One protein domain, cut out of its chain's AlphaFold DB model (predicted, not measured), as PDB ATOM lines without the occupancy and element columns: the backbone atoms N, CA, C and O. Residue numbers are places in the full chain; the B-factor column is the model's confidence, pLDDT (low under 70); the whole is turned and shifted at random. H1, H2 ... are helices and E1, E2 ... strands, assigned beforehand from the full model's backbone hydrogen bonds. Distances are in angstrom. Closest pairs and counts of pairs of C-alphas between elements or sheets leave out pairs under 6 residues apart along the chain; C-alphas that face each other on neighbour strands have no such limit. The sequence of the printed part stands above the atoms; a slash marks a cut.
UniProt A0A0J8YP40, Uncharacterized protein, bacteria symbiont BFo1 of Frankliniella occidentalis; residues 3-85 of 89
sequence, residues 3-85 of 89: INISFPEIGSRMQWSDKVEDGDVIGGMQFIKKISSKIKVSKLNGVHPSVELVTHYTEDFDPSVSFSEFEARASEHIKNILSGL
ATOM      1  N   ILE A   3     283.170 298.600 440.493       82.06
ATOM      2  CA  ILE A   3     283.951 297.363 440.350       82.06
ATOM      3  C   ILE A   3     285.327 297.753 439.821       82.06
ATOM      4  O   ILE A   3     285.428 298.359 438.761       82.06
ATOM      5  N   ASN A   4     286.374 297.380 440.549       83.38
ATOM      6  CA  ASN A   4     287.762 297.567 440.151       83.38
ATOM      7  C   ASN A   4     288.403 296.193 439.939       83.38
ATOM      8  O   ASN A   4     288.518 295.406 440.884       83.38
ATOM      9  N   ILE A   5     288.818 295.905 438.706       84.12
ATOM     10  CA  ILE A   5     289.536 294.679 438.351       84.12
ATOM     11  C   ILE A   5     291.018 295.025 438.248       84.12
ATOM     12  O   ILE A   5     291.423 295.905 437.494       84.12
ATOM     13  N   SER A   6     291.831 294.350 439.056       85.25
ATOM     14  CA  SER A   6     293.282 294.541 439.050       85.25
ATOM     15  C   SER A   6     293.890 293.924 437.792       85.25
ATOM     16  O   SER A   6     293.339 292.954 437.255       85.25
ATOM     17  N   PHE A   7     295.058 294.420 437.373       85.00
ATOM     18  CA  PHE A   7     295.828 293.768 436.315       85.00
ATOM     19  C   PHE A   7     296.036 292.277 436.632       85.00
ATOM     20  O   PHE A   7     296.290 291.932 437.790       85.00
ATOM     21  N   PRO A   8     295.888 291.402 435.629       83.06
ATOM     22  CA  PRO A   8     295.935 289.974 435.835       83.06
ATOM     23  C   PRO A   8     297.367 289.489 436.004       83.06
ATOM     24  O   PRO A   8     298.288 289.916 435.308       83.06
ATOM     25  N   GLU A   9     297.528 288.537 436.908       88.44
ATOM     26  CA  GLU A   9     298.764 287.815 437.156       88.44
ATOM     27  C   GLU A   9     298.704 286.454 436.459       88.44
ATOM     28  O   GLU A   9     297.674 285.772 436.472       88.44
ATOM     29  N   ILE A  10     299.817 286.054 435.841       87.12
ATOM     30  CA  ILE A  10     299.947 284.745 435.200       87.12
ATOM     31  C   ILE A  10     300.586 283.775 436.191       87.12
ATOM     32  O   ILE A  10     301.677 284.021 436.706       87.12
ATOM     33  N   GLY A  11     299.920 282.647 436.413       86.56
ATOM     34  CA  GLY A  11     300.399 281.541 437.233       86.56
ATOM     35  C   GLY A  11     300.404 280.222 436.467       86.56
ATOM     36  O   GLY A  11     300.150 280.151 435.262       86.56
ATOM     37  N   SER A  12     300.703 279.130 437.164       84.94
ATOM     38  CA  SER A  12     300.593 277.777 436.610       84.94
ATOM     39  C   SER A  12     300.182 276.789 437.693       84.94
ATOM     40  O   SER A  12     300.611 276.917 438.840       84.94
ATOM     41  N   ARG A  13     299.373 275.786 437.333       83.38
ATOM     42  CA  ARG A  13     299.148 274.599 438.174       83.38
ATOM     43  C   ARG A  13     299.735 273.365 437.508       83.38
ATOM     44  O   ARG A  13     299.677 273.236 436.287       83.38
ATOM     45  N   MET A  14     300.234 272.447 438.323       84.56
ATOM     46  CA  MET A  14     300.518 271.086 437.885       84.56
ATOM     47  C   MET A  14     299.205 270.302 437.847       84.56
ATOM     48  O   MET A  14     298.413 270.364 438.790       84.56
ATOM     49  N   GLN A  15     298.964 269.585 436.759       82.62
ATOM     50  CA  GLN A  15     297.870 268.632 436.639       82.62
ATOM     51  C   GLN A  15     298.428 267.322 436.095       82.62
ATOM     52  O   GLN A  15     299.121 267.311 435.081       82.62
ATOM     53  N   TRP A  16     298.116 266.215 436.767       82.81
ATOM     54  CA  TRP A  16     298.319 264.897 436.187       82.81
ATOM     55  C   TRP A  16     297.221 264.635 435.165       82.81
ATOM     56  O   TRP A  16     296.040 264.851 435.446       82.81
ATOM     57  N   SER A  17     297.615 264.197 433.982       79.50
ATOM     58  CA  SER A  17     296.696 263.884 432.897       79.50
ATOM     59  C   SER A  17     297.101 262.565 432.276       79.50
ATOM     60  O   SER A  17     298.267 262.389 431.910       79.50
ATOM     61  N   ASP A  18     296.121 261.695 432.114       83.94
ATOM     62  CA  ASP A  18     296.287 260.441 431.412       83.94
ATOM     63  C   ASP A  18     295.935 260.659 429.939       83.94
ATOM     64  O   ASP A  18     294.894 261.239 429.610       83.94
ATOM     65  N   LYS A  19     296.823 260.236 429.041       73.00
ATOM     66  CA  LYS A  19     296.533 260.125 427.610       73.00
ATOM     67  C   LYS A  19     296.497 258.650 427.247       73.00
ATOM     68  O   LYS A  19     297.303 257.873 427.744       73.00
ATOM     69  N   VAL A  20     295.551 258.276 426.394       73.19
ATOM     70  CA  VAL A  20     295.511 256.933 425.815       73.19
ATOM     71  C   VAL A  20     296.167 257.012 424.445       73.19
ATOM     72  O   VAL A  20     295.625 257.661 423.549       73.19
ATOM     73  N   GLU A  21     297.327 256.382 424.299       70.56
ATOM     74  CA  GLU A  21     297.990 256.162 423.009       70.56
ATOM     75  C   GLU A  21     298.034 254.655 422.758       70.56
ATOM     76  O   GLU A  21     298.456 253.894 423.622       70.56
ATOM     77  N   ASP A  22     297.525 254.219 421.603       78.75
ATOM     78  CA  ASP A  22     297.542 252.819 421.151       78.75
ATOM     79  C   ASP A  22     297.029 251.770 422.165       78.75
ATOM     80  O   ASP A  22     297.415 250.605 422.133       78.75
ATOM     81  N   GLY A  23     296.098 252.163 423.041       74.31
ATOM     82  CA  GLY A  23     295.494 251.280 424.048       74.31
ATOM     83  C   GLY A  23     296.224 251.243 425.392       74.31
ATOM     84  O   GLY A  23     295.677 250.684 426.345       74.31
ATOM     85  N   ASP A  24     297.379 251.900 425.505       66.19
ATOM     86  CA  ASP A  24     298.101 252.089 426.760       66.19
ATOM     87  C   ASP A  24     297.762 253.447 427.391       66.19
ATOM     88  O   ASP A  24     297.652 254.477 426.720       66.19
ATOM     89  N   VAL A  25     297.593 253.456 428.718       72.19
ATOM     90  CA  VAL A  25     297.401 254.689 429.492       72.19
ATOM     91  C   VAL A  25     298.772 255.246 429.858       72.19
ATOM     92  O   VAL A  25     299.438 254.746 430.765       72.19
ATOM     93  N   ILE A  26     299.185 256.300 429.163       75.44
ATOM     94  CA  ILE A  26     300.423 257.020 429.443       75.44
ATOM     95  C   ILE A  26     300.060 258.277 430.236       75.44
ATOM     96  O   ILE A  26     299.471 259.231 429.720       75.44
ATOM     97  N   GLY A  27     300.389 258.261 431.525       75.31
ATOM     98  CA  GLY A  27     300.222 259.406 432.414       75.31
ATOM     99  C   GLY A  27     301.421 260.349 432.354       75.31
ATOM    100  O   GLY A  27     302.573 259.912 432.315       75.31
ATOM    101  N   GLY A  28     301.159 261.654 432.369       82.56
ATOM    102  CA  GLY A  28     302.203 262.675 432.411       82.56
ATOM    103  C   GLY A  28     301.798 263.898 433.224       82.56
ATOM    104  O   GLY A  28     300.625 264.277 433.278       82.56
ATOM    105  N   MET A  29     302.793 264.541 433.839       83.06
ATOM    106  CA  MET A  29     302.614 265.843 434.478       83.06
ATOM    107  C   MET A  29     302.479 266.919 433.395       83.06
ATOM    108  O   MET A  29     303.409 267.145 432.620       83.06
ATOM    109  N   GLN A  30     301.346 267.612 433.366       83.69
ATOM    110  CA  GLN A  30     301.135 268.790 432.531       83.69
ATOM    111  C   GLN A  30     301.112 270.057 433.386       83.69
ATOM    112  O   GLN A  30     300.621 270.071 434.517       83.69
ATOM    113  N   PHE A  31     301.635 271.146 432.828       82.81
ATOM    114  CA  PHE A  31     301.545 272.474 433.423       82.81
ATOM    115  C   PHE A  31     300.472 273.269 432.695       82.81
ATOM    116  O   PHE A  31     300.610 273.564 431.509       82.81
ATOM    117  N   ILE A  32     299.418 273.640 433.415       85.62
ATOM    118  CA  ILE A  32     298.359 274.493 432.881       85.62
ATOM    119  C   ILE A  32     298.628 275.913 433.333       85.62
ATOM    120  O   ILE A  32     298.645 276.195 434.537       85.62
ATOM    121  N   LYS A  33     298.826 276.802 432.360       89.69
ATOM    122  CA  LYS A  33     298.920 278.237 432.610       89.69
ATOM    123  C   LYS A  33     297.555 278.760 433.033       89.69
ATOM    124  O   LYS A  33     296.538 278.403 432.445       89.69
ATOM    125  N   LYS A  34     297.545 279.620 434.043       90.31
ATOM    126  CA  LYS A  34     296.342 280.296 434.525       90.31
ATOM    127  C   LYS A  34     296.552 281.790 434.525       90.31
ATOM    128  O   LYS A  34     297.679 282.254 434.687       90.31
ATOM    129  N   ILE A  35     295.457 282.512 434.391       90.56
ATOM    130  CA  ILE A  35     295.408 283.956 434.544       90.56
ATOM    131  C   ILE A  35     294.434 284.286 435.672       90.56
ATOM    132  O   ILE A  35     293.347 283.711 435.758       90.56
ATOM    133  N   SER A  36     294.850 285.159 436.585       89.38
ATOM    134  CA  SER A  36     294.057 285.510 437.760       89.38
ATOM    135  C   SER A  36     294.075 287.001 438.039       89.38
ATOM    136  O   SER A  36     295.137 287.612 438.015       89.38
ATOM    137  N   SER A  37     292.923 287.566 438.392       90.12
ATOM    138  CA  SER A  37     292.810 288.954 438.842       90.12
ATOM    139  C   SER A  37     292.088 289.040 440.170       90.12
ATOM    140  O   SER A  37     291.086 288.366 440.418       90.12
ATOM    141  N   LYS A  38     292.570 289.952 441.010       89.75
ATOM    142  CA  LYS A  38     291.838 290.409 442.183       89.75
ATOM    143  C   LYS A  38     290.767 291.406 441.750       89.75
ATOM    144  O   LYS A  38     291.073 292.390 441.071       89.75
ATOM    145  N   ILE A  39     289.536 291.176 442.183       87.44
ATOM    146  CA  ILE A  39     288.404 292.062 441.935       87.44
ATOM    147  C   ILE A  39     287.953 292.668 443.255       87.44
ATOM    148  O   ILE A  39     287.715 291.957 444.234       87.44
ATOM    149  N   LYS A  40     287.844 293.994 443.276       86.56
ATOM    150  CA  LYS A  40     287.366 294.764 444.419       86.56
ATOM    151  C   LYS A  40     286.069 295.470 444.043       86.56
ATOM    152  O   LYS A  40     286.047 296.258 443.102       86.56
ATOM    153  N   VAL A  41     285.008 295.214 444.797       82.56
ATOM    154  CA  VAL A  41     283.725 295.907 444.665       82.56
ATOM    155  C   VAL A  41     283.544 296.839 445.855       82.56
ATOM    156  O   VAL A  41     283.492 296.398 447.005       82.56
ATOM    157  N   SER A  42     283.434 298.129 445.558       74.19
ATOM    158  CA  SER A  42     283.216 299.194 446.534       74.19
ATOM    159  C   SER A  42     281.765 299.679 446.472       74.19
ATOM    160  O   SER A  42     281.159 299.744 445.393       74.19
ATOM    161  N   LYS A  43     281.219 300.090 447.626       68.19
ATOM    162  CA  LYS A  43     279.881 300.704 447.755       68.19
ATOM    163  C   LYS A  43     278.762 299.807 447.202       68.19
ATOM    164  O   LYS A  43     278.103 300.155 446.212       68.19
ATOM    165  N   LEU A  44     278.565 298.645 447.826       68.88
ATOM    166  CA  LEU A  44     277.343 297.859 447.647       68.88
ATOM    167  C   LEU A  44     276.173 298.668 448.227       68.88
ATOM    168  O   LEU A  44     276.130 298.931 449.426       68.88
ATOM    169  N   ASN A  45     275.266 299.127 447.364       61.88
ATOM    170  CA  ASN A  45     274.081 299.867 447.798       61.88
ATOM    171  C   ASN A  45     273.164 298.909 448.586       61.88
ATOM    172  O   ASN A  45     272.927 297.802 448.114       61.88
ATOM    173  N   GLY A  46     272.674 299.322 449.760       57.72
ATOM    174  CA  GLY A  46     271.767 298.529 450.614       57.72
ATOM    175  C   GLY A  46     272.434 297.806 451.794       57.72
ATOM    176  O   GLY A  46     271.767 297.446 452.756       57.72
ATOM    177  N   VAL A  47     273.769 297.662 451.813       57.84
ATOM    178  CA  VAL A  47     274.479 297.074 452.966       57.84
ATOM    179  C   VAL A  47     275.011 298.176 453.880       57.84
ATOM    180  O   VAL A  47     275.878 298.954 453.480       57.84
ATOM    181  N   HIS A  48     274.528 298.218 455.124       50.81
ATOM    182  CA  HIS A  48     275.153 298.986 456.200       50.81
ATOM    183  C   HIS A  48     275.755 298.025 457.238       50.81
ATOM    184  O   HIS A  48     275.029 297.171 457.750       50.81
ATOM    185  N   PRO A  49     277.045 298.153 457.608       59.88
ATOM    186  CA  PRO A  49     278.033 299.132 457.133       59.88
ATOM    187  C   PRO A  49     278.475 298.883 455.682       59.88
ATOM    188  O   PRO A  49     278.235 297.811 455.141       59.88
ATOM    189  N   SER A  50     279.150 299.860 455.060       63.75
ATOM    190  CA  SER A  50     279.743 299.702 453.722       63.75
ATOM    191  C   SER A  50     280.727 298.528 453.709       63.75
ATOM    192  O   SER A  50     281.870 298.674 454.140       63.75
ATOM    193  N   VAL A  51     280.295 297.375 453.200       69.81
ATOM    194  CA  VAL A  51     281.150 296.197 453.023       69.81
ATOM    195  C   VAL A  51     281.888 296.319 451.693       69.81
ATOM    196  O   VAL A  51     281.275 296.515 450.641       69.81
ATOM    197  N   GLU A  52     283.213 296.203 451.737       74.81
ATOM    198  CA  GLU A  52     284.030 295.998 450.542       74.81
ATOM    199  C   GLU A  52     284.077 294.499 450.236       74.81
ATOM    200  O   GLU A  52     284.496 293.704 451.079       74.81
ATOM    201  N   LEU A  53     283.662 294.103 449.031       79.69
ATOM    202  CA  LEU A  53     283.808 292.721 448.585       79.69
ATOM    203  C   LEU A  53     285.115 292.594 447.809       79.69
ATOM    204  O   LEU A  53     285.325 293.271 446.802       79.69
ATOM    205  N   VAL A  54     285.987 291.707 448.273       84.44
ATOM    206  CA  VAL A  54     287.225 291.351 447.584       84.44
ATOM    207  C   VAL A  54     287.134 289.888 447.194       84.44
ATOM    208  O   VAL A  54     286.908 289.033 448.045       84.44
ATOM    209  N   THR A  55     287.320 289.598 445.915       85.44
ATOM    210  CA  THR A  55     287.338 288.226 445.409       85.44
ATOM    211  C   THR A  55     288.411 288.055 444.345       85.44
ATOM    212  O   THR A  55     289.028 289.020 443.890       85.44
ATOM    213  N   HIS A  56     288.661 286.807 443.979       88.44
ATOM    214  CA  HIS A  56     289.649 286.417 442.994       88.44
ATOM    215  C   HIS A  56     288.938 285.715 441.847       88.44
ATOM    216  O   HIS A  56     288.204 284.751 442.058       88.44
ATOM    217  N   TYR A  57     289.175 286.198 440.635       89.75
ATOM    218  CA  TYR A  57     288.759 285.521 439.418       89.75
ATOM    219  C   TYR A  57     289.965 284.820 438.813       89.75
ATOM    220  O   TYR A  57     291.060 285.381 438.782       89.75
ATOM    221  N   THR A  58     289.796 283.569 438.399       90.81
ATOM    222  CA  THR A  58     290.864 282.754 437.816       90.81
ATOM    223  C   THR A  58     290.291 281.902 436.699       90.81
ATOM    224  O   THR A  58     289.307 281.195 436.912       90.81
ATOM    225  N   GLU A  59     290.948 281.916 435.547       90.94
ATOM    226  CA  GLU A  59     290.642 281.049 434.411       90.94
ATOM    227  C   GLU A  59     291.931 280.461 433.820       90.94
ATOM    228  O   GLU A  59     293.046 280.871 434.167       90.94
ATOM    229  N   ASP A  60     291.789 279.440 432.975       90.38
ATOM    230  CA  ASP A  60     292.925 278.900 432.236       90.38
ATOM    231  C   ASP A  60     293.385 279.946 431.205       90.38
ATOM    232  O   ASP A  60     292.578 280.638 430.587       90.38
ATOM    233  N   PHE A  61     294.700 280.113 431.068       86.94
ATOM    234  CA  PHE A  61     295.269 281.129 430.189       86.94
ATOM    235  C   PHE A  61     295.104 280.713 428.727       86.94
ATOM    236  O   PHE A  61     295.657 279.697 428.302       86.94
ATOM    237  N   ASP A  62     294.418 281.554 427.961       86.94
ATOM    238  CA  ASP A  62     294.279 281.422 426.520       86.94
ATOM    239  C   ASP A  62     294.985 282.604 425.830       86.94
ATOM    240  O   ASP A  62     294.570 283.750 426.006       86.94
ATOM    241  N   PRO A  63     296.055 282.368 425.047       83.88
ATOM    242  CA  PRO A  63     296.786 283.436 424.367       83.88
ATOM    243  C   PRO A  63     295.977 284.132 423.261       83.88
ATOM    244  O   PRO A  63     296.415 285.173 422.775       83.88
ATOM    245  N   SER A  64     294.845 283.564 422.835       88.88
ATOM    246  CA  SER A  64     293.948 284.187 421.855       88.88
ATOM    247  C   SER A  64     292.984 285.200 422.477       88.88
ATOM    248  O   SER A  64     292.394 286.000 421.753       88.88
ATOM    249  N   VAL A  65     292.857 285.198 423.806       86.38
ATOM    250  CA  VAL A  65     291.943 286.064 424.552       86.38
ATOM    251  C   VAL A  65     292.623 287.391 424.876       86.38
ATOM    252  O   VAL A  65     293.716 287.439 425.447       86.38
ATOM    253  N   SER A  66     291.948 288.494 424.559       87.75
ATOM    254  CA  SER A  66     292.397 289.834 424.933       87.75
ATOM    255  C   SER A  66     292.117 290.158 426.406       87.75
ATOM    256  O   SER A  66     291.212 289.608 427.037       87.75
ATOM    257  N   PHE A  67     292.849 291.128 426.964       84.25
ATOM    258  CA  PHE A  67     292.604 291.581 428.339       84.25
ATOM    259  C   PHE A  67     291.167 292.094 428.546       84.25
ATOM    260  O   PHE A  67     290.566 291.822 429.580       84.25
ATOM    261  N   SER A  68     290.587 292.774 427.553       88.12
ATOM    262  CA  SER A  68     289.210 293.275 427.631       88.12
ATOM    263  C   SER A  68     288.171 292.152 427.697       88.12
ATOM    264  O   SER A  68     287.167 292.290 428.394       88.12
ATOM    265  N   GLU A  69     288.402 291.028 427.016       91.19
ATOM    266  CA  GLU A  69     287.528 289.851 427.106       91.19
ATOM    267  C   GLU A  69     287.634 289.177 428.477       91.19
ATOM    268  O   GLU A  69     286.611 288.853 429.085       91.19
ATOM    269  N   PHE A  70     288.853 289.039 429.006       89.69
ATOM    270  CA  PHE A  70     289.076 288.585 430.380       89.69
ATOM    271  C   PHE A  70     288.356 289.495 431.394       89.69
ATOM    272  O   PHE A  70     287.646 289.011 432.276       89.69
ATOM    273  N   GLU A  71     288.488 290.818 431.254       88.19
ATOM    274  CA  GLU A  71     287.858 291.805 432.137       88.19
ATOM    275  C   GLU A  71     286.323 291.743 432.067       88.19
ATOM    276  O   GLU A  71     285.645 291.839 433.096       88.19
ATOM    277  N   ALA A  72     285.762 291.523 430.873       91.19
ATOM    278  CA  ALA A  72     284.328 291.336 430.683       91.19
ATOM    279  C   ALA A  72     283.817 290.086 431.421       91.19
ATOM    280  O   ALA A  72     282.833 290.183 432.161       91.19
ATOM    281  N   ARG A  73     284.518 288.947 431.304       92.25
ATOM    282  CA  ARG A  73     284.167 287.702 432.018       92.25
ATOM    283  C   ARG A  73     284.313 287.840 433.533       92.25
ATOM    284  O   ARG A  73     283.419 287.447 434.281       92.25
ATOM    285  N   ALA A  74     285.398 288.461 433.993       89.50
ATOM    286  CA  ALA A  74     285.624 288.778 435.402       89.50
ATOM    287  C   ALA A  74     284.506 289.676 435.970       89.50
ATOM    288  O   ALA A  74     283.986 289.430 437.061       89.50
ATOM    289  N   SER A  75     284.084 290.688 435.207       88.44
ATOM    290  CA  SER A  75     282.977 291.580 435.572       88.44
ATOM    291  C   SER A  75     281.636 290.851 435.635       88.44
ATOM    292  O   SER A  75     280.843 291.088 436.548       88.44
ATOM    293  N   GLU A  76     281.357 289.976 434.670       90.12
ATOM    294  CA  GLU A  76     280.138 289.167 434.638       90.12
ATOM    295  C   GLU A  76     280.080 288.193 435.820       90.12
ATOM    296  O   GLU A  76     279.057 288.106 436.500       90.12
ATOM    297  N   HIS A  77     281.202 287.543 436.140       87.69
ATOM    298  CA  HIS A  77     281.323 286.674 437.307       87.69
ATOM    299  C   HIS A  77     280.937 287.400 438.606       87.69
ATOM    300  O   HIS A  77     280.146 286.879 439.394       87.69
ATOM    301  N   ILE A  78     281.414 288.635 438.800       86.50
ATOM    302  CA  ILE A  78     281.005 289.465 439.941       86.50
ATOM    303  C   ILE A  78     279.521 289.780 439.919       86.50
ATOM    304  O   ILE A  78     278.864 289.641 440.947       86.50
ATOM    305  N   LYS A  79     278.974 290.205 438.779       84.00
ATOM    306  CA  LYS A  79     277.544 290.532 438.680       84.00
ATOM    307  C   LYS A  79     276.672 289.337 439.069       84.00
ATOM    308  O   LYS A  79     275.683 289.539 439.764       84.00
ATOM    309  N   ASN A  80     277.079 288.122 438.704       85.69
ATOM    310  CA  ASN A  80     276.389 286.885 439.076       85.69
ATOM    311  C   ASN A  80     276.502 286.564 440.575       85.69
ATOM    312  O   ASN A  80     275.528 286.137 441.189       85.69
ATOM    313  N   ILE A  81     277.664 286.797 441.194       83.31
ATOM    314  CA  ILE A  81     277.810 286.665 442.654       83.31
ATOM    315  C   ILE A  81     276.904 287.672 443.368       83.31
ATOM    316  O   ILE A  81     276.205 287.324 444.317       83.31
ATOM    317  N   LEU A  82     276.906 288.919 442.904       79.31
ATOM    318  CA  LEU A  82     276.142 289.997 443.520       79.31
ATOM    319  C   LEU A  82     274.633 289.849 443.315       79.31
ATOM    320  O   LEU A  82     273.888 290.215 444.213       79.31
ATOM    321  N   SER A  83     274.174 289.296 442.188       77.62
ATOM    322  CA  SER A  83     272.752 288.993 441.981       77.62
ATOM    323  C   SER A  83     272.266 287.833 442.856       77.62
ATOM    324  O   SER A  83     271.104 287.816 443.251       77.62
ATOM    325  N   GLY A  84     273.148 286.882 443.184       70.69
ATOM    326  CA  GLY A  84     272.863 285.792 444.122       70.69
ATOM    327  C   GLY A  84     272.883 286.219 445.593       70.69
ATOM    328  O   GLY A  84     272.253 285.579 446.436       70.69
ATOM    329  N   LEU A  85     273.571 287.316 445.917       70.94
ATOM    330  CA  LEU A  85     273.459 287.959 447.218       70.94
ATOM    331  C   LEU A  85     272.125 288.717 447.240       70.94
ATOM    332  O   LEU A  85     272.029 289.827 446.730       70.94
TER     333      LEU A  85
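AT A GLANCE: This is residues 3 to 85 of the 89 residues of an uncharacterized protein of bacteria symbiont BFo1 of Frankliniella occidentalis (UniProt A0A0J8YP40). A twisted sheet reaches out as the long hairpin of E2 and E3; E4 and short E1 widen its other end, where H1 crosses one face. The printed part has 83 residues, mixed, with four named strands, then one named helix; E2, E3, E4 form a meander, each strand antiparallel to the one before. The rod, 61 by 24 by 17 A, is only just extended, close to loose, with radius of gyration of the C-alphas 17.9 A.

HOW THE PARTS SIT: Start at E1, residues 3 to 5: N 4 is 2.8 A from O 40 of E3, residues 24 to 42. On the same side of E3, E2, residues 9 to 21, has N 15 2.8 A from O 30. On the other side, E4, residues 53 to 60, has N 57 2.9 A from O 37. H1, residues 67 to 84, every O i to N i+4 pair within hydrogen-bond range, is on the sheet, height 8.5 A.

IN THESE COORDINATES: Find C-alpha 3 at (283.951, 297.363, 440.350); E3 runs 53.2 A; H1 runs 25.9 A and ends at C-alpha 84 at (272.863, 285.792, 444.122).

THE WHOLE: The printed part has no cut; residues 24 and 43 to 51 have pLDDT under 70.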